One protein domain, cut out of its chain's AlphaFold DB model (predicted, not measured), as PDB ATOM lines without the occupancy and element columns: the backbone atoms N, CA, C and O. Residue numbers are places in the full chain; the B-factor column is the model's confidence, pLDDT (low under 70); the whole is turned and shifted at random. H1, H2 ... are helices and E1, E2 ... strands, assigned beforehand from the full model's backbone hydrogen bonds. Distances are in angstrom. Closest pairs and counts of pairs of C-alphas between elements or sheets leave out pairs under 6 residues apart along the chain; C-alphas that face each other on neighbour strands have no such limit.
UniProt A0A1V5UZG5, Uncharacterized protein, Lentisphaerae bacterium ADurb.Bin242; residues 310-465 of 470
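What this domain is: This is residues 310 to 465 of the 470 residues of an uncharacterized protein of Lentisphaerae bacterium ADurb.Bin242 (UniProt A0A1V5UZG5). A strongly twisted antiparallel sheet of four strands lies in the middle, with the long helix H1 slanting over one face and the short H4 crossing over the opposite face at the E4 end. H2 and H3 pack on H1, H2 beside the edge strand E1, while the long H5 packs on H4 and a small hairpin of E5 and E6 lies beyond those two. The printed part has 156 residues, with five named helices and six named strands in the order H1 H2 H3 E1 E2 E3 E4 H4 E5 E6 H5; the class is mixed, helices and strands. The larger sheet has the order E1 E2 E3 E4. The whole is compact, with a radius of gyration of the C-alphas of 14.7 A and spans of 44 by 37 by 24 A.

Where its parts are: H1 takes residues 310 to 326, 24.7 A long, from C-alpha 310 at (86.143, -44.611, 19.945). H2 is residues 336 to 345, 14.7 A, and H3 residues 351 to 354. The strands E1, 370 to 372, E2, 385 to 389, E3, 399 to 405 and 18.8 A long, and E4, 412 to 415, follow. C-alpha 399 is at (72.464, -50.722, 15.932). Then come H4, 421 to 427, E5, 430 to 432, E6, 438 to 440, and H5, 447 to 463, 24.7 A long, ending with C-alpha 463 at (75.176, -64.253, 7.626).

How they stand to each other: E1 to E4 form a meander, each strand the antiparallel neighbour and hairpin partner of the one before. N 371 and O 388 are 2.8 A apart between E1 and E2, N 404 and O 387 2.8 A between E2 and E3, and N 401 and O 413 2.9 A between E3 and E4, each within hydrogen-bond range. H1 is on this sheet at a height of 9.0 A, over E2 and only just over E3, with 3 C-alphas falling on E3. H4 is on the opposite face at a height of 8.1 A and runs across the strands, at 82 degrees to E4 on the local plane. H1 touches H2 with residues 316 to 323 alone, closest at the C-alphas of Ala 319 and Leu 343, 6.8 A. H5 touches H4 with residues 456 to 460 alone, at a steep tilt of 62 degrees, opposite ways; the closest C-alphas are those of Ala 422 and Leu 457, 6.5 A. In the hairpin E5 and E6, N 431 and O 439 are 3.2 A apart, within hydrogen-bond range. Every O i to N i+4 pair is within range in H1, H2, H4 and H5; H3 is too short for one.

The domain as a whole: The C-alphas of Lys 328 and Pro 465, the two farthest apart, are 45.2 A apart. The printed part has no cut. The links H3 to E1 and E1 to E2 are long. The mean pLDDT of the printed part is 84.4; residues 360 to 365, 395, 429 to 443 and 465 are under 70.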
ATOM      1  N   ARG A 310      85.989 -45.963  20.502       93.12
ATOM      2  CA  ARG A 310      86.143 -44.611  19.945       93.12
ATOM      3  C   ARG A 310      87.581 -44.097  20.056       93.12
ATOM      4  O   ARG A 310      88.075 -43.456  19.130       93.12
ATOM      5  N   ASN A 311      88.270 -44.387  21.159       93.81
ATOM      6  CA  ASN A 311      89.678 -44.022  21.334       93.81
ATOM      7  C   ASN A 311      90.612 -44.811  20.408       93.81
ATOM      8  O   ASN A 311      91.592 -44.247  19.924       93.81
ATOM      9  N   ASN A 312      90.312 -46.082  20.128       94.88
ATOM     10  CA  ASN A 312      91.049 -46.862  19.133       94.88
ATOM     11  C   ASN A 312      90.887 -46.257  17.731       94.88
ATOM     12  O   ASN A 312      91.875 -46.033  17.041       94.88
ATOM     13  N   MET A 313      89.661 -45.890  17.346       95.06
ATOM     14  CA  MET A 313      89.380 -45.241  16.058       95.06
ATOM     15  C   MET A 313      90.103 -43.899  15.899       95.06
ATOM     16  O   MET A 313      90.652 -43.615  14.839       95.06
ATOM     17  N   LYS A 314      90.182 -43.093  16.964       96.44
ATOM     18  CA  LYS A 314      90.975 -41.854  16.955       96.44
ATOM     19  C   LYS A 314      92.470 -42.114  16.770       96.44
ATOM     20  O   LYS A 314      93.125 -41.370  16.048       96.44
ATOM     21  N   GLN A 315      93.008 -43.160  17.399       96.44
ATOM     22  CA  GLN A 315      94.404 -43.562  17.204       96.44
ATOM     23  C   GLN A 315      94.657 -44.045  15.771       96.44
ATOM     24  O   GLN A 315      95.676 -43.684  15.194       96.44
ATOM     25  N   ILE A 316      93.714 -44.783  15.173       96.81
ATOM     26  CA  ILE A 316      93.765 -45.160  13.752       96.81
ATOM     27  C   ILE A 316      93.774 -43.905  12.868       96.81
ATOM     28  O   ILE A 316      94.625 -43.793  11.994       96.81
ATOM     29  N   GLY A 317      92.889 -42.936  13.120       97.06
ATOM     30  CA  GLY A 317      92.858 -41.672  12.374       97.06
ATOM     31  C   GLY A 317      94.156 -40.874  12.482       97.06
ATOM     32  O   GLY A 317      94.667 -40.390  11.475       97.06
ATOM     33  N   LEU A 318      94.743 -40.802  13.678       97.44
ATOM     34  CA  LEU A 318      96.046 -40.168  13.874       97.44
ATOM     35  C   LEU A 318      97.159 -40.908  13.118       97.44
ATOM     36  O   LEU A 318      97.972 -40.268  12.461       97.44
ATOM     37  N   ALA A 319      97.172 -42.243  13.163       97.50
ATOM     38  CA  ALA A 319      98.142 -43.058  12.434       97.50
ATOM     39  C   ALA A 319      98.022 -42.897  10.913       97.50
ATOM     40  O   ALA A 319      99.037 -42.802  10.230       97.50
ATOM     41  N   LEU A 320      96.797 -42.813  10.386       97.38
ATOM     42  CA  LEU A 320      96.548 -42.530   8.971       97.38
ATOM     43  C   LEU A 320      97.074 -41.151   8.572       97.38
ATOM     44  O   LEU A 320      97.683 -41.025   7.512       97.38
ATOM     45  N   LYS A 321      96.884 -40.139   9.425       97.19
ATOM     46  CA  LYS A 321      97.401 -38.790   9.189       97.19
ATOM     47  C   LYS A 321      98.932 -38.741   9.195       97.19
ATOM     48  O   LYS A 321      99.516 -38.191   8.272       97.19
ATOM     49  N   MET A 322      99.581 -39.365  10.179       97.31
ATOM     50  CA  MET A 322     101.050 -39.464  10.205       97.31
ATOM     51  C   MET A 322     101.573 -40.195   8.961       97.31
ATOM     52  O   MET A 322     102.508 -39.745   8.309       97.31
ATOM     53  N   TYR A 323     100.912 -41.288   8.570       97.25
ATOM     54  CA  TYR A 323     101.269 -42.011   7.355       97.25
ATOM     55  C   TYR A 323     101.136 -41.134   6.103       97.25
ATOM     56  O   TYR A 323     102.012 -41.182   5.243       97.25
ATOM     57  N   SER A 324     100.061 -40.352   5.961       96.88
ATOM     58  CA  SER A 324      99.873 -39.517   4.770       96.88
ATOM     59  C   SER A 324     100.893 -38.386   4.684       96.88
ATOM     60  O   SER A 324     101.381 -38.115   3.586       96.88
ATOM     61  N   GLU A 325     101.286 -37.792   5.812       97.00
ATOM     62  CA  GLU A 325     102.371 -36.805   5.885       97.00
ATOM     63  C   GLU A 325     103.683 -37.384   5.315       97.00
ATOM     64  O   GLU A 325     104.321 -36.752   4.470       97.00
ATOM     65  N   ASP A 326     104.002 -38.639   5.642       97.81
ATOM     66  CA  ASP A 326     105.205 -39.327   5.149       97.81
ATOM     67  C   ASP A 326     105.066 -39.905   3.725       97.81
ATOM     68  O   ASP A 326     106.058 -40.257   3.082       97.81
ATOM     69  N   ASN A 327     103.842 -40.013   3.197       96.88
ATOM     70  CA  ASN A 327     103.545 -40.654   1.909       96.88
ATOM     71  C   ASN A 327     102.868 -39.695   0.918       96.88
ATOM     72  O   ASN A 327     101.999 -40.099   0.144       96.88
ATOM     73  N   LYS A 328     103.292 -38.422   0.896       96.88
ATOM     74  CA  LYS A 328     102.841 -37.403  -0.081       96.88
ATOM     75  C   LYS A 328     101.314 -37.237  -0.114       96.88
ATOM     76  O   LYS A 328     100.707 -37.176  -1.182       96.88
ATOM     77  N   GLY A 329     100.693 -37.233   1.059       94.88
ATOM     78  CA  GLY A 329      99.248 -37.118   1.234       94.88
ATOM     79  C   GLY A 329      98.464 -38.408   0.977       94.88
ATOM     80  O   GLY A 329      97.245 -38.397   1.104       94.88
ATOM     81  N   GLN A 330      99.104 -39.529   0.634       96.19
ATOM     82  CA  GLN A 330      98.404 -40.788   0.348       96.19
ATOM     83  C   GLN A 330      98.193 -41.616   1.616       96.19
ATOM     84  O   GLN A 330      99.134 -41.845   2.378       96.19
ATOM     85  N   TYR A 331      96.979 -42.126   1.825       96.12
ATOM     86  CA  TYR A 331      96.727 -43.144   2.845       96.12
ATOM     87  C   TYR A 331      97.132 -44.544   2.338       96.12
ATOM     88  O   TYR A 331      97.395 -44.718   1.143       96.12
ATOM     89  N   PRO A 332      97.217 -45.571   3.209       96.38
ATOM     90  CA  PRO A 332      97.521 -46.931   2.775       96.38
ATOM     91  C   PRO A 332      96.598 -47.423   1.639       96.38
ATOM     92  O   PRO A 332      95.378 -47.254   1.694       96.38
ATOM     93  N   PRO A 333      97.144 -48.072   0.594       94.88
ATOM     94  CA  PRO A 333      96.363 -48.437  -0.590       94.88
ATOM     95  C   PRO A 333      95.455 -49.659  -0.372       94.88
ATOM     96  O   PRO A 333      94.532 -49.894  -1.148       94.88
ATOM     97  N   TYR A 334      95.708 -50.453   0.670       94.62
ATOM     98  CA  TYR A 334      94.988 -51.698   0.937       94.62
ATOM     99  C   TYR A 334      93.821 -51.473   1.897       94.62
ATOM    100  O   TYR A 334      93.971 -50.782   2.898       94.62
ATOM    101  N   CYS A 335      92.677 -52.097   1.630       92.44
ATOM    102  CA  CYS A 335      91.532 -52.077   2.543       92.44
ATOM    103  C   CYS A 335      91.685 -53.103   3.682       92.44
ATOM    104  O   CYS A 335      92.523 -54.008   3.617       92.44
ATOM    105  N   GLY A 336      90.841 -52.975   4.708       90.69
ATOM    106  CA  GLY A 336      90.692 -53.970   5.772       90.69
ATOM    107  C   GLY A 336      91.938 -54.160   6.640       90.69
ATOM    108  O   GLY A 336      92.664 -53.210   6.937       90.69
ATOM    109  N   GLU A 337      92.187 -55.410   7.048       90.38
ATOM    110  CA  GLU A 337      93.303 -55.767   7.935       90.38
ATOM    111  C   GLU A 337      94.661 -55.394   7.335       90.38
ATOM    112  O   GLU A 337      95.532 -54.877   8.029       90.38
ATOM    113  N   LYS A 338      94.843 -55.611   6.028       92.62
ATOM    114  CA  LYS A 338      96.120 -55.378   5.335       92.62
ATOM    115  C   LYS A 338      96.546 -53.910   5.371       92.62
ATOM    116  O   LYS A 338      97.729 -53.616   5.516       92.62
ATOM    117  N   GLY A 339      95.591 -52.983   5.263       93.06
ATOM    118  CA  GLY A 339      95.875 -51.550   5.379       93.06
ATOM    119  C   GLY A 339      96.262 -51.150   6.801       93.06
ATOM    120  O   GLY A 339      97.232 -50.424   7.004       93.06
ATOM    121  N   LEU A 340      95.550 -51.678   7.798       93.44
ATOM    122  CA  LEU A 340      95.800 -51.366   9.206       93.44
ATOM    123  C   LEU A 340      97.080 -52.022   9.753       93.44
ATOM    124  O   LEU A 340      97.820 -51.403  10.516       93.44
ATOM    125  N   THR A 341      97.392 -53.247   9.331       92.75
ATOM    126  CA  THR A 341      98.641 -53.940   9.692       92.75
ATOM    127  C   THR A 341      99.858 -53.286   9.048       92.75
ATOM    128  O   THR A 341     100.915 -53.261   9.668       92.75
ATOM    129  N   MET A 342      99.722 -52.654   7.875       94.62
ATOM    130  CA  MET A 342     100.782 -51.811   7.305       94.62
ATOM    131  C   MET A 342     101.126 -50.621   8.216       94.62
ATOM    132  O   MET A 342     102.306 -50.302   8.371       94.62
ATOM    133  N   LEU A 343     100.129 -49.985   8.844       94.06
ATOM    134  CA  LEU A 343     100.375 -48.923   9.830       94.06
ATOM    135  C   LEU A 343     101.105 -49.468  11.060       94.06
ATOM    136  O   LEU A 343     101.979 -48.797  11.607       94.06
ATOM    137  N   SER A 344     100.774 -50.694  11.472       90.00
ATOM    138  CA  SER A 344     101.411 -51.328  12.623       90.00
ATOM    139  C   SER A 344     102.846 -51.774  12.350       90.00
ATOM    140  O   SER A 344     103.745 -51.451  13.125       90.00
ATOM    141  N   GLY A 345     103.094 -52.400  11.198       88.31
ATOM    142  CA  GLY A 345     104.424 -52.838  10.773       88.31
ATOM    143  C   GLY A 345     105.407 -51.688  10.537       88.31
ATOM    144  O   GLY A 345     106.610 -51.883  10.660       88.31
ATOM    145  N   LYS A 346     104.909 -50.478  10.246       90.19
ATOM    146  CA  LYS A 346     105.720 -49.249  10.176       90.19
ATOM    147  C   LYS A 346     105.737 -48.444  11.488       90.19
ATOM    148  O   LYS A 346     106.189 -47.307  11.492       90.19
ATOM    149  N   HIS A 347     105.248 -49.015  12.588       91.50
ATOM    150  CA  HIS A 347     105.222 -48.413  13.927       91.50
ATOM    151  C   HIS A 347     104.366 -47.139  14.095       91.50
ATOM    152  O   HIS A 347     104.475 -46.475  15.124       91.50
ATOM    153  N   TYR A 348     103.454 -46.823  13.166       92.94
ATOM    154  CA  TYR A 348     102.491 -45.720  13.346       92.94
ATOM    155  C   TYR A 348     101.348 -46.084  14.300       92.94
ATOM    156  O   TYR A 348     100.718 -45.198  14.878       92.94
ATOM    157  N   LEU A 349     101.047 -47.381  14.451       93.56
ATOM    158  CA  LEU A 349      99.900 -47.864  15.220       93.56
ATOM    159  C   LEU A 349     100.246 -49.118  16.047       93.56
ATOM    160  O   LEU A 349     100.666 -50.127  15.483       93.56
ATOM    161  N   PRO A 350     100.035 -49.130  17.372       91.06
ATOM    162  CA  PRO A 350     100.238 -50.335  18.177       91.06
ATOM    163  C   PRO A 350      99.229 -51.443  17.827       91.06
ATOM    164  O   PRO A 350      98.032 -51.170  17.760       91.06
ATOM    165  N   GLU A 351      99.671 -52.701  17.716       88.25
ATOM    166  CA  GLU A 351      98.802 -53.849  17.367       88.25
ATOM    167  C   GLU A 351      97.579 -53.988  18.288       88.25
ATOM    168  O   GLU A 351      96.478 -54.293  17.834       88.25
ATOM    169  N   LYS A 352      97.730 -53.665  19.581       88.31
ATOM    170  CA  LYS A 352      96.631 -53.694  20.566       88.31
ATOM    171  C   LYS A 352      95.431 -52.810  20.196       88.31
ATOM    172  O   LYS A 352      94.338 -53.034  20.703       88.31
ATOM    173  N   VAL A 353      95.632 -51.788  19.360       90.44
ATOM    174  CA  VAL A 353      94.578 -50.859  18.918       90.44
ATOM    175  C   VAL A 353      93.688 -51.498  17.848       90.44
ATOM    176  O   VAL A 353      92.542 -51.088  17.688       90.44
ATOM    177  N   LEU A 354      94.177 -52.535  17.160       89.06
ATOM    178  CA  LEU A 354      93.464 -53.234  16.087       89.06
ATOM    179  C   LEU A 354      92.387 -54.201  16.590       89.06
ATOM    180  O   LEU A 354      91.639 -54.752  15.785       89.06
ATOM    181  N   VAL A 355      92.274 -54.389  17.908       88.50
ATOM    182  CA  VAL A 355      91.273 -55.253  18.538       88.50
ATOM    183  C   VAL A 355      90.160 -54.394  19.136       88.50
ATOM    184  O   VAL A 355      90.399 -53.552  20.004       88.50
ATOM    185  N   CYS A 356      88.922 -54.612  18.690       86.69
ATOM    186  CA  CYS A 356      87.756 -53.961  19.282       86.69
ATOM    187  C   CYS A 356      87.389 -54.650  20.611       86.69
ATOM    188  O   CYS A 356      87.234 -55.874  20.628       86.69
ATOM    189  N   PRO A 357      87.163 -53.903  21.708       85.69
ATOM    190  CA  PRO A 357      86.755 -54.478  22.995       85.69
ATOM    191  C   PRO A 357      85.403 -55.208  22.957       85.69
ATOM    192  O   PRO A 357      85.120 -56.007  23.843       85.69
ATOM    193  N   ASN A 358      84.570 -54.920  21.949       82.00
ATOM    194  CA  ASN A 358      83.259 -55.542  21.750       82.00
ATOM    195  C   ASN A 358      83.288 -56.749  20.793       82.00
ATOM    196  O   ASN A 358      82.252 -57.361  20.537       82.00
ATOM    197  N   ALA A 359      84.439 -57.075  20.198       70.25
ATOM    198  CA  ALA A 359      84.511 -58.118  19.184       70.25
ATOM    199  C   ALA A 359      84.399 -59.507  19.830       70.25
ATOM    200  O   ALA A 359      85.392 -60.088  20.258       70.25
ATOM    201  N   ALA A 360      83.187 -60.066  19.877       55.44
ATOM    202  CA  ALA A 360      82.993 -61.447  20.318       55.44
ATOM    203  C   ALA A 360      83.541 -62.465  19.295       55.44
ATOM    204  O   ALA A 360      83.977 -63.540  19.699       55.44
ATOM    205  N   LYS A 361      83.546 -62.132  17.991       54.53
ATOM    206  CA  LYS A 361      84.195 -62.858  16.876       54.53
ATOM    207  C   LYS A 361      84.427 -61.890  15.712       54.53
ATOM    208  O   LYS A 361      83.593 -61.018  15.482       54.53
ATOM    209  N   SER A 362      85.526 -62.052  14.978       56.97
ATOM    210  CA  SER A 362      85.909 -61.186  13.860       56.97
ATOM    211  C   SER A 362      84.804 -61.054  12.793       56.97
ATOM    212  O   SER A 362      84.443 -62.046  12.156       56.97
ATOM    213  N   PRO A 363      84.224 -59.859  12.592       62.16
ATOM    214  CA  PRO A 363      83.005 -59.699  11.796       62.16
ATOM    215  C   PRO A 363      83.251 -59.474  10.297       62.16
ATOM    216  O   PRO A 363      82.325 -59.662   9.506       62.16
ATOM    217  N   THR A 364      84.472 -59.116   9.904       66.44
ATOM    218  CA  THR A 364      84.834 -58.766   8.522       66.44
ATOM    219  C   THR A 364      85.337 -59.983   7.726       66.44
ATOM    220  O   THR A 364      85.746 -60.970   8.342       66.44
ATOM    221  N   PRO A 365      85.334 -59.936   6.374       64.88
ATOM    222  CA  PRO A 365      85.829 -61.022   5.517       64.88
ATOM    223  C   PRO A 365      87.274 -61.432   5.826       64.88
ATOM    224  O   PRO A 365      87.626 -62.601   5.693       64.88
ATOM    225  N   ASP A 366      88.080 -60.469   6.277       77.19
ATOM    226  CA  ASP A 366      89.511 -60.641   6.528       77.19
ATOM    227  C   ASP A 366      89.830 -60.855   8.016       77.19
ATOM    228  O   ASP A 366      90.988 -60.939   8.387       77.19
ATOM    229  N   GLY A 367      88.835 -60.911   8.904       73.50
ATOM    230  CA  GLY A 367      89.083 -61.135  10.331       73.50
ATOM    231  C   GLY A 367      89.432 -59.881  11.157       73.50
ATOM    232  O   GLY A 367      89.564 -59.975  12.380       73.50
ATOM    233  N   ALA A 368      89.505 -58.700  10.537       81.12
ATOM    234  CA  ALA A 368      89.752 -57.424  11.214       81.12
ATOM    235  C   ALA A 368      88.582 -56.973  12.102       81.12
ATOM    236  O   ALA A 368      87.411 -57.130  11.739       81.12
ATOM    237  N   ALA A 369      88.899 -56.319  13.225       86.44
ATOM    238  CA  ALA A 369      87.904 -55.688  14.095       86.44
ATOM    239  C   ALA A 369      87.449 -54.299  13.608       86.44
ATOM    240  O   ALA A 369      86.420 -53.806  14.064       86.44
ATOM    241  N   TYR A 370      88.188 -53.684  12.680       91.62
ATOM    242  CA  TYR A 370      87.884 -52.393  12.062       91.62
ATOM    243  C   TYR A 370      87.941 -52.523  10.533       91.62
ATOM    244  O   TYR A 370      88.855 -53.139   9.988       91.62
ATOM    245  N   VAL A 371      86.958 -51.951   9.843       92.00
ATOM    246  CA  VAL A 371      86.845 -51.918   8.380       92.00
ATOM    247  C   VAL A 371      87.521 -50.642   7.890       92.00
ATOM    248  O   VAL A 371      86.960 -49.567   8.057       92.00
ATOM    249  N   TYR A 372      88.719 -50.743   7.315       94.94
ATOM    250  CA  TYR A 372      89.441 -49.605   6.734       94.94
ATOM    251  C   TYR A 372      89.224 -49.518   5.215       94.94
ATOM    252  O   TYR A 372      89.328 -50.535   4.521       94.94
ATOM    253  N   LEU A 373      88.948 -48.316   4.702       92.88
ATOM    254  CA  LEU A 373      88.796 -48.029   3.275       92.88
ATOM    255  C   LEU A 373      90.113 -47.462   2.722       92.88
ATOM    256  O   LEU A 373      90.481 -46.319   2.984       92.88
ATOM    257  N   GLY A 374      90.845 -48.296   1.981       92.44
ATOM    258  CA  GLY A 374      92.148 -47.953   1.410       92.44
ATOM    259  C   GLY A 374      92.063 -47.127   0.127       92.44
ATOM    260  O   GLY A 374      90.992 -46.961  -0.455       92.44
ATOM    261  N   GLY A 375      93.214 -46.628  -0.329       87.38
ATOM    262  CA  GLY A 375      93.352 -45.927  -1.616       87.38
ATOM    263  C   GLY A 375      92.845 -44.480  -1.626       87.38
ATOM    264  O   GLY A 375      92.703 -43.887  -2.692       87.38
ATOM    265  N   LEU A 376      92.563 -43.927  -0.448       92.06
ATOM    266  CA  LEU A 376      92.166 -42.535  -0.245       92.06
ATOM    267  C   LEU A 376      93.397 -41.646   0.021       92.06
ATOM    268  O   LEU A 376      94.511 -42.137   0.212       92.06
ATOM    269  N   ASN A 377      93.199 -40.329   0.067       93.31
ATOM    270  CA  ASN A 377      94.256 -39.356   0.347       93.31
ATOM    271  C   ASN A 377      93.780 -38.266   1.325       93.31
ATOM    272  O   ASN A 377      92.596 -38.175   1.649       93.31
ATOM    273  N   SER A 378      94.708 -37.437   1.798       92.62
ATOM    274  CA  SER A 378      94.453 -36.354   2.755       92.62
ATOM    275  C   SER A 378      93.591 -35.211   2.206       92.62
ATOM    276  O   SER A 378      93.157 -34.368   2.982       92.62
ATOM    277  N   GLU A 379      93.343 -35.168   0.894       91.06
ATOM    278  CA  GLU A 379      92.453 -34.200   0.234       91.06
ATOM    279  C   GLU A 379      91.012 -34.725   0.095       91.06
ATOM    280  O   GLU A 379      90.161 -34.080  -0.530       91.06
ATOM    281  N   ALA A 380      90.723 -35.908   0.650       87.62
ATOM    282  CA  ALA A 380      89.367 -36.424   0.759       87.62
ATOM    283  C   ALA A 380      88.449 -35.407   1.458       87.62
ATOM    284  O   ALA A 380      88.890 -34.603   2.286       87.62
ATOM    285  N   ALA A 381      87.158 -35.426   1.114       86.56
ATOM    286  CA  ALA A 381      86.205 -34.523   1.746       86.56
ATOM    287  C   ALA A 381      86.192 -34.773   3.268       86.56
ATOM    288  O   ALA A 381      86.359 -35.920   3.677       86.56
ATOM    289  N   PRO A 382      85.984 -33.751   4.119       86.69
ATOM    290  CA  PRO A 382      86.039 -33.908   5.577       86.69
ATOM    291  C   PRO A 382      85.167 -35.044   6.124       86.69
ATOM    292  O   PRO A 382      85.544 -35.695   7.092       86.69
ATOM    293  N   ASP A 383      84.032 -35.307   5.479       85.06
ATOM    294  CA  ASP A 383      83.080 -36.357   5.831       85.06
ATOM    295  C   ASP A 383      83.212 -37.632   4.984       85.06
ATOM    296  O   ASP A 383      82.307 -38.464   4.978       85.06
ATOM    297  N   THR A 384      84.343 -37.820   4.301       88.44
ATOM    298  CA  THR A 384      84.693 -39.100   3.680       88.44
ATOM    299  C   THR A 384      84.978 -40.142   4.756       88.44
ATOM    300  O   THR A 384      85.750 -39.887   5.687       88.44
ATOM    301  N   ILE A 385      84.388 -41.333   4.635       92.50
ATOM    302  CA  ILE A 385      84.623 -42.426   5.588       92.50
ATOM    303  C   ILE A 385      86.019 -43.019   5.362       92.50
ATOM    304  O   ILE A 385      86.325 -43.524   4.286       92.50
ATOM    305  N   LEU A 386      86.855 -43.036   6.403       94.44
ATOM    306  CA  LEU A 386      88.155 -43.716   6.380       94.44
ATOM    307  C   LEU A 386      88.090 -45.107   7.006       94.44
ATOM    308  O   LEU A 386      88.702 -46.048   6.501       94.44
ATOM    309  N   ALA A 387      87.369 -45.252   8.119       94.88
ATOM    310  CA  ALA A 387      87.208 -46.542   8.776       94.88
ATOM    311  C   ALA A 387      85.880 -46.660   9.534       94.88
ATOM    312  O   ALA A 387      85.295 -45.665   9.953       94.88
ATOM    313  N   VAL A 388      85.432 -47.890   9.773       93.38
ATOM    314  CA  VAL A 388      84.217 -48.206  10.536       93.38
ATOM    315  C   VAL A 388      84.516 -49.314  11.543       93.38
ATOM    316  O   VAL A 388      85.302 -50.220  11.267       93.38
ATOM    317  N   CYS A 389      83.885 -49.280  12.718       90.56
ATOM    318  CA  CYS A 389      83.917 -50.423  13.631       90.56
ATOM    319  C   CYS A 389      83.323 -51.671  12.957       90.56
ATOM    320  O   CYS A 389      82.215 -51.648  12.422       90.56
ATOM    321  N   GLY A 390      84.060 -52.780  12.998       83.00
ATOM    322  CA  GLY A 390      83.638 -54.048  12.419       83.00
ATOM    323  C   GLY A 390      82.424 -54.656  13.129       83.00
ATOM    324  O   GLY A 390      81.666 -55.423  12.552       83.00
ATOM    325  N   THR A 391      82.244 -54.362  14.413       80.19
ATOM    326  CA  THR A 391      81.174 -54.949  15.226       80.19
ATOM    327  C   THR A 391      80.141 -53.880  15.536       80.19
ATOM    328  O   THR A 391      80.506 -52.792  15.987       80.19
ATOM    329  N   SER A 392      78.858 -54.179  15.327       76.31
ATOM    330  CA  SER A 392      77.810 -53.296  15.821       76.31
ATOM    331  C   SER A 392      77.806 -53.286  17.347       76.31
ATOM    332  O   SER A 392      78.029 -54.301  18.011       76.31
ATOM    333  N   HIS A 393      77.565 -52.111  17.914       76.25
ATOM    334  CA  HIS A 393      77.318 -51.944  19.338       76.25
ATOM    335  C   HIS A 393      75.800 -51.909  19.531       76.25
ATOM    336  O   HIS A 393      75.206 -50.839  19.642       76.25
ATOM    337  N   ASP A 394      75.160 -53.077  19.448       73.38
ATOM    338  CA  ASP A 394      73.705 -53.193  19.584       73.38
ATOM    339  C   ASP A 394      73.283 -52.831  21.016       73.38
ATOM    340  O   ASP A 394      73.705 -53.471  21.981       73.38
ATOM    341  N   VAL A 395      72.412 -51.828  21.151       66.69
ATOM    342  CA  VAL A 395      71.847 -51.405  22.441       66.69
ATOM    343  C   VAL A 395      70.332 -51.438  22.331       66.69
ATOM    344  O   VAL A 395      69.706 -50.567  21.726       66.69
ATOM    345  N   GLY A 396      69.718 -52.470  22.907       78.62
ATOM    346  CA  GLY A 396      68.276 -52.675  22.802       78.62
ATOM    347  C   GLY A 396      67.853 -53.045  21.377       78.62
ATOM    348  O   GLY A 396      68.112 -54.161  20.930       78.62
ATOM    349  N   LYS A 397      67.140 -52.139  20.694       79.44
ATOM    350  CA  LYS A 397      66.603 -52.363  19.338       79.44
ATOM    351  C   LYS A 397      67.420 -51.698  18.229       79.44
ATOM    352  O   LYS A 397      67.173 -52.021  17.073       79.44
ATOM    353  N   ASP A 398      68.365 -50.829  18.574       84.75
ATOM    354  CA  ASP A 398      69.105 -50.019  17.606       84.75
ATOM    355  C   ASP A 398      70.553 -50.490  17.484       84.75
ATOM    356  O   ASP A 398      71.187 -50.897  18.464       84.75
ATOM    357  N   THR A 399      71.083 -50.381  16.271       85.44
ATOM    358  CA  THR A 399      72.464 -50.722  15.932       85.44
ATOM    359  C   THR A 399      73.296 -49.444  15.879       85.44
ATOM    360  O   THR A 399      72.921 -48.461  15.234       85.44
ATOM    361  N   ARG A 400      74.439 -49.447  16.572       88.00
ATOM    362  CA  ARG A 400      75.359 -48.303  16.620       88.00
ATOM    363  C   ARG A 400      76.699 -48.640  15.985       88.00
ATOM    364  O   ARG A 400      77.281 -49.689  16.273       88.00
ATOM    365  N   PHE A 401      77.210 -47.714  15.180       90.31
ATOM    366  CA  PHE A 401      78.532 -47.793  14.568       90.31
ATOM    367  C   PHE A 401      79.377 -46.580  14.942       90.31
ATOM    368  O   PHE A 401      78.917 -45.442  14.872       90.31
ATOM    369  N   HIS A 402      80.642 -46.814  15.282       93.50
ATOM    370  CA  HIS A 402      81.643 -45.753  15.293       93.50
ATOM    371  C   HIS A 402      82.264 -45.650  13.904       93.50
ATOM    372  O   HIS A 402      82.787 -46.638  13.383       93.50
ATOM    373  N   VAL A 403      82.197 -44.457  13.321       94.75
ATOM    374  CA  VAL A 403      82.692 -44.161  11.973       94.75
ATOM    375  C   VAL A 403      83.797 -43.127  12.104       94.75
ATOM    376  O   VAL A 403      83.600 -42.132  12.784       94.75
ATOM    377  N   LEU A 404      84.960 -43.378  11.511       96.69
ATOM    378  CA  LEU A 404      86.068 -42.432  11.429       96.69
ATOM    379  C   LEU A 404      85.989 -41.702  10.090       96.69
ATOM    380  O   LEU A 404      86.067 -42.341   9.038       96.69
ATOM    381  N   PHE A 405      85.890 -40.381  10.152       95.56
ATOM    382  CA  PHE A 405      85.888 -39.500   8.990       95.56
ATOM    383  C   PHE A 405      87.279 -38.928   8.694       95.56
ATOM    384  O   PHE A 405      88.180 -38.976   9.537       95.56
ATOM    385  N   ALA A 406      87.465 -38.402   7.481       93.06
ATOM    386  CA  ALA A 406      88.739 -37.854   7.021       93.06
ATOM    387  C   ALA A 406      89.211 -36.629   7.819       93.06
ATOM    388  O   ALA A 406      90.414 -36.405   7.939       93.06
ATOM    389  N   ASP A 407      88.289 -35.886   8.432       93.00
ATOM    390  CA  ASP A 407      88.595 -34.805   9.376       93.00
ATOM    391  C   ASP A 407      89.115 -35.291  10.749       93.00
ATOM    392  O   ASP A 407      89.500 -34.485  11.599       93.00
ATOM    393  N   GLY A 408      89.139 -36.607  10.979       93.69
ATOM    394  CA  GLY A 408      89.547 -37.237  12.234       93.69
ATOM    395  C   GLY A 408      88.434 -37.327  13.282       93.69
ATOM    396  O   GLY A 408      88.669 -37.814  14.396       93.69
ATOM    397  N   SER A 409      87.217 -36.880  12.962       95.31
ATOM    398  CA  SER A 409      86.062 -37.039  13.834       95.31
ATOM    399  C   SER A 409      85.614 -38.503  13.882       95.31
ATOM    400  O   SER A 409      85.730 -39.264  12.922       95.31
ATOM    401  N   VAL A 410      85.120 -38.914  15.056       96.31
ATOM    402  CA  VAL A 410      84.580 -40.263  15.283       96.31
ATOM    403  C   VAL A 410      83.201 -40.162  15.935       96.31
ATOM    404  O   VAL A 410      83.106 -40.282  17.171       96.31
ATOM    405  N   PRO A 411      82.147 -39.830  15.168       94.31
ATOM    406  CA  PRO A 411      80.781 -39.852  15.666       94.31
ATOM    407  C   PRO A 411      80.241 -41.280  15.805       94.31
ATOM    408  O   PRO A 411      80.759 -42.250  15.249       94.31
ATOM    409  N   GLU A 412      79.179 -41.390  16.596       92.00
ATOM    410  CA  GLU A 412      78.358 -42.590  16.699       92.00
ATOM    411  C   GLU A 412      77.165 -42.439  15.751       92.00
ATOM    412  O   GLU A 412      76.372 -41.506  15.885       92.00
ATOM    413  N   ILE A 413      77.050 -43.341  14.782       91.62
ATOM    414  CA  ILE A 413      75.912 -43.407  13.871       91.62
ATOM    415  C   ILE A 413      74.934 -44.439  14.418       91.62
ATOM    416  O   ILE A 413      75.245 -45.627  14.491       91.62
ATOM    417  N   ILE A 414      73.752 -43.966  14.807       90.44
ATOM    418  CA  ILE A 414      72.658 -44.795  15.317       90.44
ATOM    419  C   ILE A 414      71.704 -45.091  14.164       90.44
ATOM    420  O   ILE A 414      71.263 -44.172  13.460       90.44
ATOM    421  N   LEU A 415      71.397 -46.365  13.965       87.94
ATOM    422  CA  LEU A 415      70.449 -46.840  12.972       87.94
ATOM    423  C   LEU A 415      69.309 -47.599  13.667       87.94
ATOM    424  O   LEU A 415      69.584 -48.422  14.543       87.94
ATOM    425  N   PRO A 416      68.042 -47.318  13.311       85.69
ATOM    426  CA  PRO A 416      66.906 -47.989  13.923       85.69
ATOM    427  C   PRO A 416      66.833 -49.448  13.468       85.69
ATOM    428  O   PRO A 416      66.855 -49.732  12.270       85.69
ATOM    429  N   GLY A 417      66.688 -50.370  14.418       85.00
ATOM    430  CA  GLY A 417      66.648 -51.803  14.123       85.00
ATOM    431  C   GLY A 417      68.030 -52.450  13.985       85.00
ATOM    432  O   GLY A 417      69.065 -51.789  14.031       85.00
ATOM    433  N   LYS A 418      68.028 -53.776  13.791       79.19
ATOM    434  CA  LYS A 418      69.232 -54.568  13.507       79.19
ATOM    435  C   LYS A 418      69.582 -54.479  12.028       79.19
ATOM    436  O   LYS A 418      69.139 -55.311  11.236       79.19
ATOM    437  N   VAL A 419      70.340 -53.453  11.679       82.69
ATOM    438  CA  VAL A 419      70.797 -53.193  10.309       82.69
ATOM    439  C   VAL A 419      72.304 -53.399  10.195       82.69
ATOM    440  O   VAL A 419      72.993 -53.488  11.212       82.69
ATOM    441  N   GLY A 420      72.827 -53.492   8.975       84.94
ATOM    442  CA  GLY A 420      74.254 -53.699   8.764       84.94
ATOM    443  C   GLY A 420      74.915 -52.590   7.966       84.94
ATOM    444  O   GLY A 420      74.572 -51.411   8.080       84.94
ATOM    445  N   TYR A 421      75.938 -52.958   7.204       85.50
ATOM    446  CA  TYR A 421      76.779 -52.026   6.473       85.50
ATOM    447  C   TYR A 421      76.064 -51.392   5.289       85.50
ATOM    448  O   TYR A 421      76.362 -50.244   4.969       85.50
ATOM    449  N   ALA A 422      75.119 -52.096   4.659       84.69
ATOM    450  CA  ALA A 422      74.346 -51.555   3.542       84.69
ATOM    451  C   ALA A 422      73.620 -50.265   3.952       84.69
ATOM    452  O   ALA A 422      73.792 -49.216   3.331       84.69
ATOM    453  N   GLU A 423      72.870 -50.327   5.053       84.62
ATOM    454  CA  GLU A 423      72.108 -49.197   5.575       84.62
ATOM    455  C   GLU A 423      73.024 -48.104   6.151       84.62
ATOM    456  O   GLU A 423      72.723 -46.914   6.031       84.62
ATOM    457  N   LEU A 424      74.166 -48.484   6.739       86.75
ATOM    458  CA  LEU A 424      75.177 -47.531   7.197       86.75
ATOM    459  C   LEU A 424      75.753 -46.713   6.034       86.75
ATOM    460  O   LEU A 424      75.759 -45.484   6.098       86.75
ATOM    461  N   PHE A 425      76.220 -47.379   4.975       86.69
ATOM    462  CA  PHE A 425      76.808 -46.713   3.813       86.69
ATOM    463  C   PHE A 425      75.784 -45.835   3.095       86.69
ATOM    464  O   PHE A 425      76.093 -44.687   2.771       86.69
ATOM    465  N   GLN A 426      74.543 -46.310   2.963       83.69
ATOM    466  CA  GLN A 426      73.451 -45.512   2.415       83.69
ATOM    467  C   GLN A 426      73.202 -44.236   3.238       83.69
ATOM    468  O   GLN A 426      73.069 -43.152   2.669       83.69
ATOM    469  N   LYS A 427      73.187 -44.330   4.578       84.44
ATOM    470  CA  LYS A 427      72.996 -43.166   5.464       84.44
ATOM    471  C   LYS A 427      74.155 -42.173   5.400       84.44
ATOM    472  O   LYS A 427      73.932 -40.974   5.535       84.44
ATOM    473  N   CYS A 428      75.375 -42.655   5.191       79.69
ATOM    474  CA  CYS A 428      76.563 -41.820   5.034       79.69
ATOM    475  C   CYS A 428      76.745 -41.281   3.602       79.69
ATOM    476  O   CYS A 428      77.823 -40.795   3.276       79.69
ATOM    477  N   CYS A 429      75.709 -41.338   2.753       67.69
ATOM    478  CA  CYS A 429      75.739 -40.851   1.369       67.69
ATOM    479  C   CYS A 429      76.809 -41.521   0.486       67.69
ATOM    480  O   CYS A 429      77.235 -40.949  -0.520       67.69
ATOM    481  N   VAL A 430      77.218 -42.743   0.834       65.75
ATOM    482  CA  VAL A 430      77.952 -43.630  -0.070       65.75
ATOM    483  C   VAL A 430      76.891 -44.311  -0.930       65.75
ATOM    484  O   VAL A 430      76.223 -45.250  -0.493       65.75
ATOM    485  N   ILE A 431      76.651 -43.762  -2.121       57.94
ATOM    486  CA  ILE A 431      75.539 -44.195  -2.972       57.94
ATOM    487  C   ILE A 431      75.917 -45.514  -3.651       57.94
ATOM    488  O   ILE A 431      76.878 -45.582  -4.422       57.94
ATOM    489  N   LEU A 432      75.123 -46.547  -3.370       54.47
ATOM    490  CA  LEU A 432      75.032 -47.768  -4.163       54.47
ATOM    491  C   LEU A 432      74.175 -47.440  -5.395       54.47
ATOM    492  O   LEU A 432      72.953 -47.441  -5.298       54.47
ATOM    493  N   ASP A 433      74.789 -47.070  -6.517       48.34
ATOM    494  CA  ASP A 433      74.063 -46.980  -7.789       48.34
ATOM    495  C   ASP A 433      74.081 -48.360  -8.464       48.34
ATOM    496  O   ASP A 433      75.141 -48.989  -8.583       48.34
ATOM    497  N   ASP A 434      72.919 -48.802  -8.950       50.44
ATOM    498  CA  ASP A 434      72.672 -50.054  -9.680       50.44
ATOM    499  C   ASP A 434      73.560 -50.206 -10.939       50.44
ATOM    500  O   ASP A 434      73.603 -51.261 -11.573       50.44
ATOM    501  N   ARG A 435      74.304 -49.152 -11.312       46.25
ATOM    502  CA  ARG A 435      75.224 -49.078 -12.460       46.25
ATOM    503  C   ARG A 435      76.718 -49.222 -12.117       46.25
ATOM    504  O   ARG A 435      77.556 -48.648 -12.810       46.25
ATOM    505  N   ASN A 436      77.089 -49.990 -11.087       47.81
ATOM    506  CA  ASN A 436      78.490 -50.329 -10.737       47.81
ATOM    507  C   ASN A 436      79.414 -49.144 -10.356       47.81
ATOM    508  O   ASN A 436      80.640 -49.311 -10.256       47.81
ATOM    509  N   GLY A 437      78.858 -47.955 -10.123       48.34
ATOM    510  CA  GLY A 437      79.600 -46.766  -9.715       48.34
ATOM    511  C   GLY A 437      79.393 -46.474  -8.236       48.34
ATOM    512  O   GLY A 437      78.426 -45.814  -7.879       48.34
ATOM    513  N   PHE A 438      80.308 -46.916  -7.370       54.19
ATOM    514  CA  PHE A 438      80.330 -46.388  -6.007       54.19
ATOM    515  C   PHE A 438      80.827 -44.951  -6.076       54.19
ATOM    516  O   PHE A 438      81.996 -44.704  -6.399       54.19
ATOM    517  N   THR A 439      79.926 -44.014  -5.801       56.62
ATOM    518  CA  THR A 439      80.274 -42.602  -5.708       56.62
ATOM    519  C   THR A 439      80.073 -42.126  -4.281       56.62
ATOM    520  O   THR A 439      79.006 -42.284  -3.691       56.62
ATOM    521  N   GLU A 440      81.119 -41.539  -3.712       57.97
ATOM    522  CA  GLU A 440      81.004 -40.755  -2.489       57.97
ATOM    523  C   GLU A 440      80.861 -39.299  -2.937       57.97
ATOM    524  O   GLU A 440      81.790 -38.709  -3.496       57.97
ATOM    525  N   LYS A 441      79.643 -38.753  -2.822       57.53
ATOM    526  CA  LYS A 441      79.306 -37.388  -3.275       57.53
ATOM    527  C   LYS A 441      79.728 -37.067  -4.722       57.53
ATOM    528  O   LYS A 441      80.173 -35.960  -5.021       57.53
ATOM    529  N   GLY A 442      79.607 -38.035  -5.630       58.03
ATOM    530  CA  GLY A 442      79.915 -37.855  -7.054       58.03
ATOM    531  C   GLY A 442      81.380 -38.077  -7.460       58.03
ATOM    532  O   GLY A 442      81.673 -38.019  -8.651       58.03
ATOM    533  N   LYS A 443      82.297 -38.386  -6.528       66.06
ATOM    534  CA  LYS A 443      83.647 -38.881  -6.860       66.06
ATOM    535  C   LYS A 443      83.660 -40.410  -6.855       66.06
ATOM    536  O   LYS A 443      83.143 -41.024  -5.925       66.06
ATOM    537  N   GLN A 444      84.242 -41.024  -7.887       70.69
ATOM    538  CA  GLN A 444      84.390 -42.481  -7.951       70.69
ATOM    539  C   GLN A 444      85.376 -42.963  -6.882       70.69
ATOM    540  O   GLN A 444      86.499 -42.461  -6.805       70.69
ATOM    541  N   LEU A 445      84.964 -43.951  -6.084       78.38
ATOM    542  CA  LEU A 445      85.884 -44.661  -5.196       78.38
ATOM    543  C   LEU A 445      86.904 -45.470  -6.019       78.38
ATOM    544  O   LEU A 445      86.568 -45.950  -7.109       78.38
ATOM    545  N   PRO A 446      88.128 -45.688  -5.503       83.56
ATOM    546  CA  PRO A 446      89.088 -46.574  -6.149       83.56
ATOM    547  C   PRO A 446      88.483 -47.975  -6.375       83.56
ATOM    548  O   PRO A 446      87.795 -48.487  -5.484       83.56
ATOM    549  N   PRO A 447      88.762 -48.647  -7.512       84.50
ATOM    550  CA  PRO A 447      88.202 -49.970  -7.809       84.50
ATOM    551  C   PRO A 447      88.441 -51.007  -6.702       84.50
ATOM    552  O   PRO A 447      87.539 -51.757  -6.352       84.50
ATOM    553  N   ALA A 448      89.619 -50.995  -6.074       83.44
ATOM    554  CA  ALA A 448      89.940 -51.909  -4.976       83.44
ATOM    555  C   ALA A 448      89.060 -51.687  -3.730       83.44
ATOM    556  O   ALA A 448      88.662 -52.646  -3.069       83.44
ATOM    557  N   THR A 449      88.738 -50.429  -3.420       86.19
ATOM    558  CA  THR A 449      87.863 -50.041  -2.305       86.19
ATOM    559  C   THR A 449      86.428 -50.445  -2.593       86.19
ATOM    560  O   THR A 449      85.758 -51.017  -1.736       86.19
ATOM    561  N   ARG A 450      85.988 -50.228  -3.834       85.06
ATOM    562  CA  ARG A 450      84.686 -50.665  -4.332       85.06
ATOM    563  C   ARG A 450      84.486 -52.170  -4.161       85.06
ATOM    564  O   ARG A 450      83.522 -52.609  -3.538       85.06
ATOM    565  N   ASP A 451      85.425 -52.953  -4.678       86.94
ATOM    566  CA  ASP A 451      85.354 -54.413  -4.657       86.94
ATOM    567  C   ASP A 451      85.460 -54.958  -3.220       86.94
ATOM    568  O   ASP A 451      84.935 -56.025  -2.895       86.94
ATOM    569  N   TYR A 452      86.116 -54.224  -2.317       88.31
ATOM    570  CA  TYR A 452      86.128 -54.545  -0.894       88.31
ATOM    571  C   TYR A 452      84.772 -54.306  -0.222       88.31
ATOM    572  O   TYR A 452      84.301 -55.182   0.504       88.31
ATOM    573  N   ILE A 453      84.121 -53.168  -0.489       86.81
ATOM    574  CA  ILE A 453      82.789 -52.875   0.059       86.81
ATOM    575  C   ILE A 453      81.777 -53.919  -0.423       86.81
ATOM    576  O   ILE A 453      81.025 -54.445   0.391       86.81
ATOM    577  N   LEU A 454      81.805 -54.300  -1.704       86.94
ATOM    578  CA  LEU A 454      80.932 -55.357  -2.231       86.94
ATOM    579  C   LEU A 454      81.114 -56.686  -1.484       86.94
ATOM    580  O   LEU A 454      80.140 -57.259  -1.006       86.94
ATOM    581  N   ARG A 455      82.361 -57.123  -1.257       88.06
ATOM    582  CA  ARG A 455      82.640 -58.337  -0.466       88.06
ATOM    583  C   ARG A 455      82.161 -58.238   0.982       88.06
ATOM    584  O   ARG A 455      81.747 -59.247   1.561       88.06
ATOM    585  N   LEU A 456      82.233 -57.048   1.582       86.12
ATOM    586  CA  LEU A 456      81.713 -56.791   2.925       86.12
ATOM    587  C   LEU A 456      80.191 -57.001   2.961       86.12
ATOM    588  O   LEU A 456      79.696 -57.709   3.838       86.12
ATOM    589  N   LEU A 457      79.477 -56.446   1.976       86.19
ATOM    590  CA  LEU A 457      78.026 -56.573   1.833       86.19
ATOM    591  C   LEU A 457      77.604 -58.026   1.565       86.19
ATOM    592  O   LEU A 457      76.695 -58.527   2.225       86.19
ATOM    593  N   ASP A 458      78.309 -58.737   0.683       86.50
ATOM    594  CA  ASP A 458      78.042 -60.150   0.387       86.50
ATOM    595  C   ASP A 458      78.219 -61.033   1.631       86.50
ATOM    596  O   ASP A 458      77.392 -61.899   1.932       86.50
ATOM    597  N   THR A 459      79.279 -60.786   2.406       84.06
ATOM    598  CA  THR A 459      79.561 -61.521   3.650       84.06
ATOM    599  C   THR A 459      78.485 -61.272   4.705       84.06
ATOM    600  O   THR A 459      78.127 -62.173   5.468       84.06
ATOM    601  N   GLU A 460      77.949 -60.058   4.759       81.69
ATOM    602  CA  GLU A 460      76.851 -59.713   5.652       81.69
ATOM    603  C   GLU A 460      75.540 -60.399   5.236       81.69
ATOM    604  O   GLU A 460      74.871 -61.019   6.069       81.69
ATOM    605  N   GLN A 461      75.203 -60.378   3.942       82.00
ATOM    606  CA  GLN A 461      74.037 -61.087   3.406       82.00
ATOM    607  C   GLN A 461      74.135 -62.601   3.636       82.00
ATOM    608  O   GLN A 461      73.145 -63.245   4.001       82.00
ATOM    609  N   ALA A 462      75.336 -63.173   3.508       81.81
ATOM    610  CA  ALA A 462      75.592 -64.582   3.780       81.81
ATOM    611  C   ALA A 462      75.286 -64.971   5.241       81.81
ATOM    612  O   ALA A 462      74.837 -66.091   5.488       81.81
ATOM    613  N   LYS A 463      75.459 -64.045   6.195       76.12
ATOM    614  CA  LYS A 463      75.176 -64.253   7.626       76.12
ATOM    615  C   LYS A 463      73.691 -64.130   7.990       76.12
ATOM    616  O   LYS A 463      73.301 -64.628   9.047       76.12
ATOM    617  N   LYS A 464      72.844 -63.513   7.150       74.06
ATOM    618  CA  LYS A 464      71.391 -63.457   7.399       74.06
ATOM    619  C   LYS A 464      70.789 -64.874   7.280       74.06
ATOM    620  O   LYS A 464      71.014 -65.531   6.255       74.06
ATOM    621  N   PRO A 465      70.036 -65.363   8.291       66.88
ATOM    622  CA  PRO A 465      69.423 -66.689   8.253       66.88
ATOM    623  C   PRO A 465      68.455 -66.796   7.069       66.88
ATOM    624  O   PRO A 465      67.767 -65.836   6.728       66.88
TER     625      PRO A 465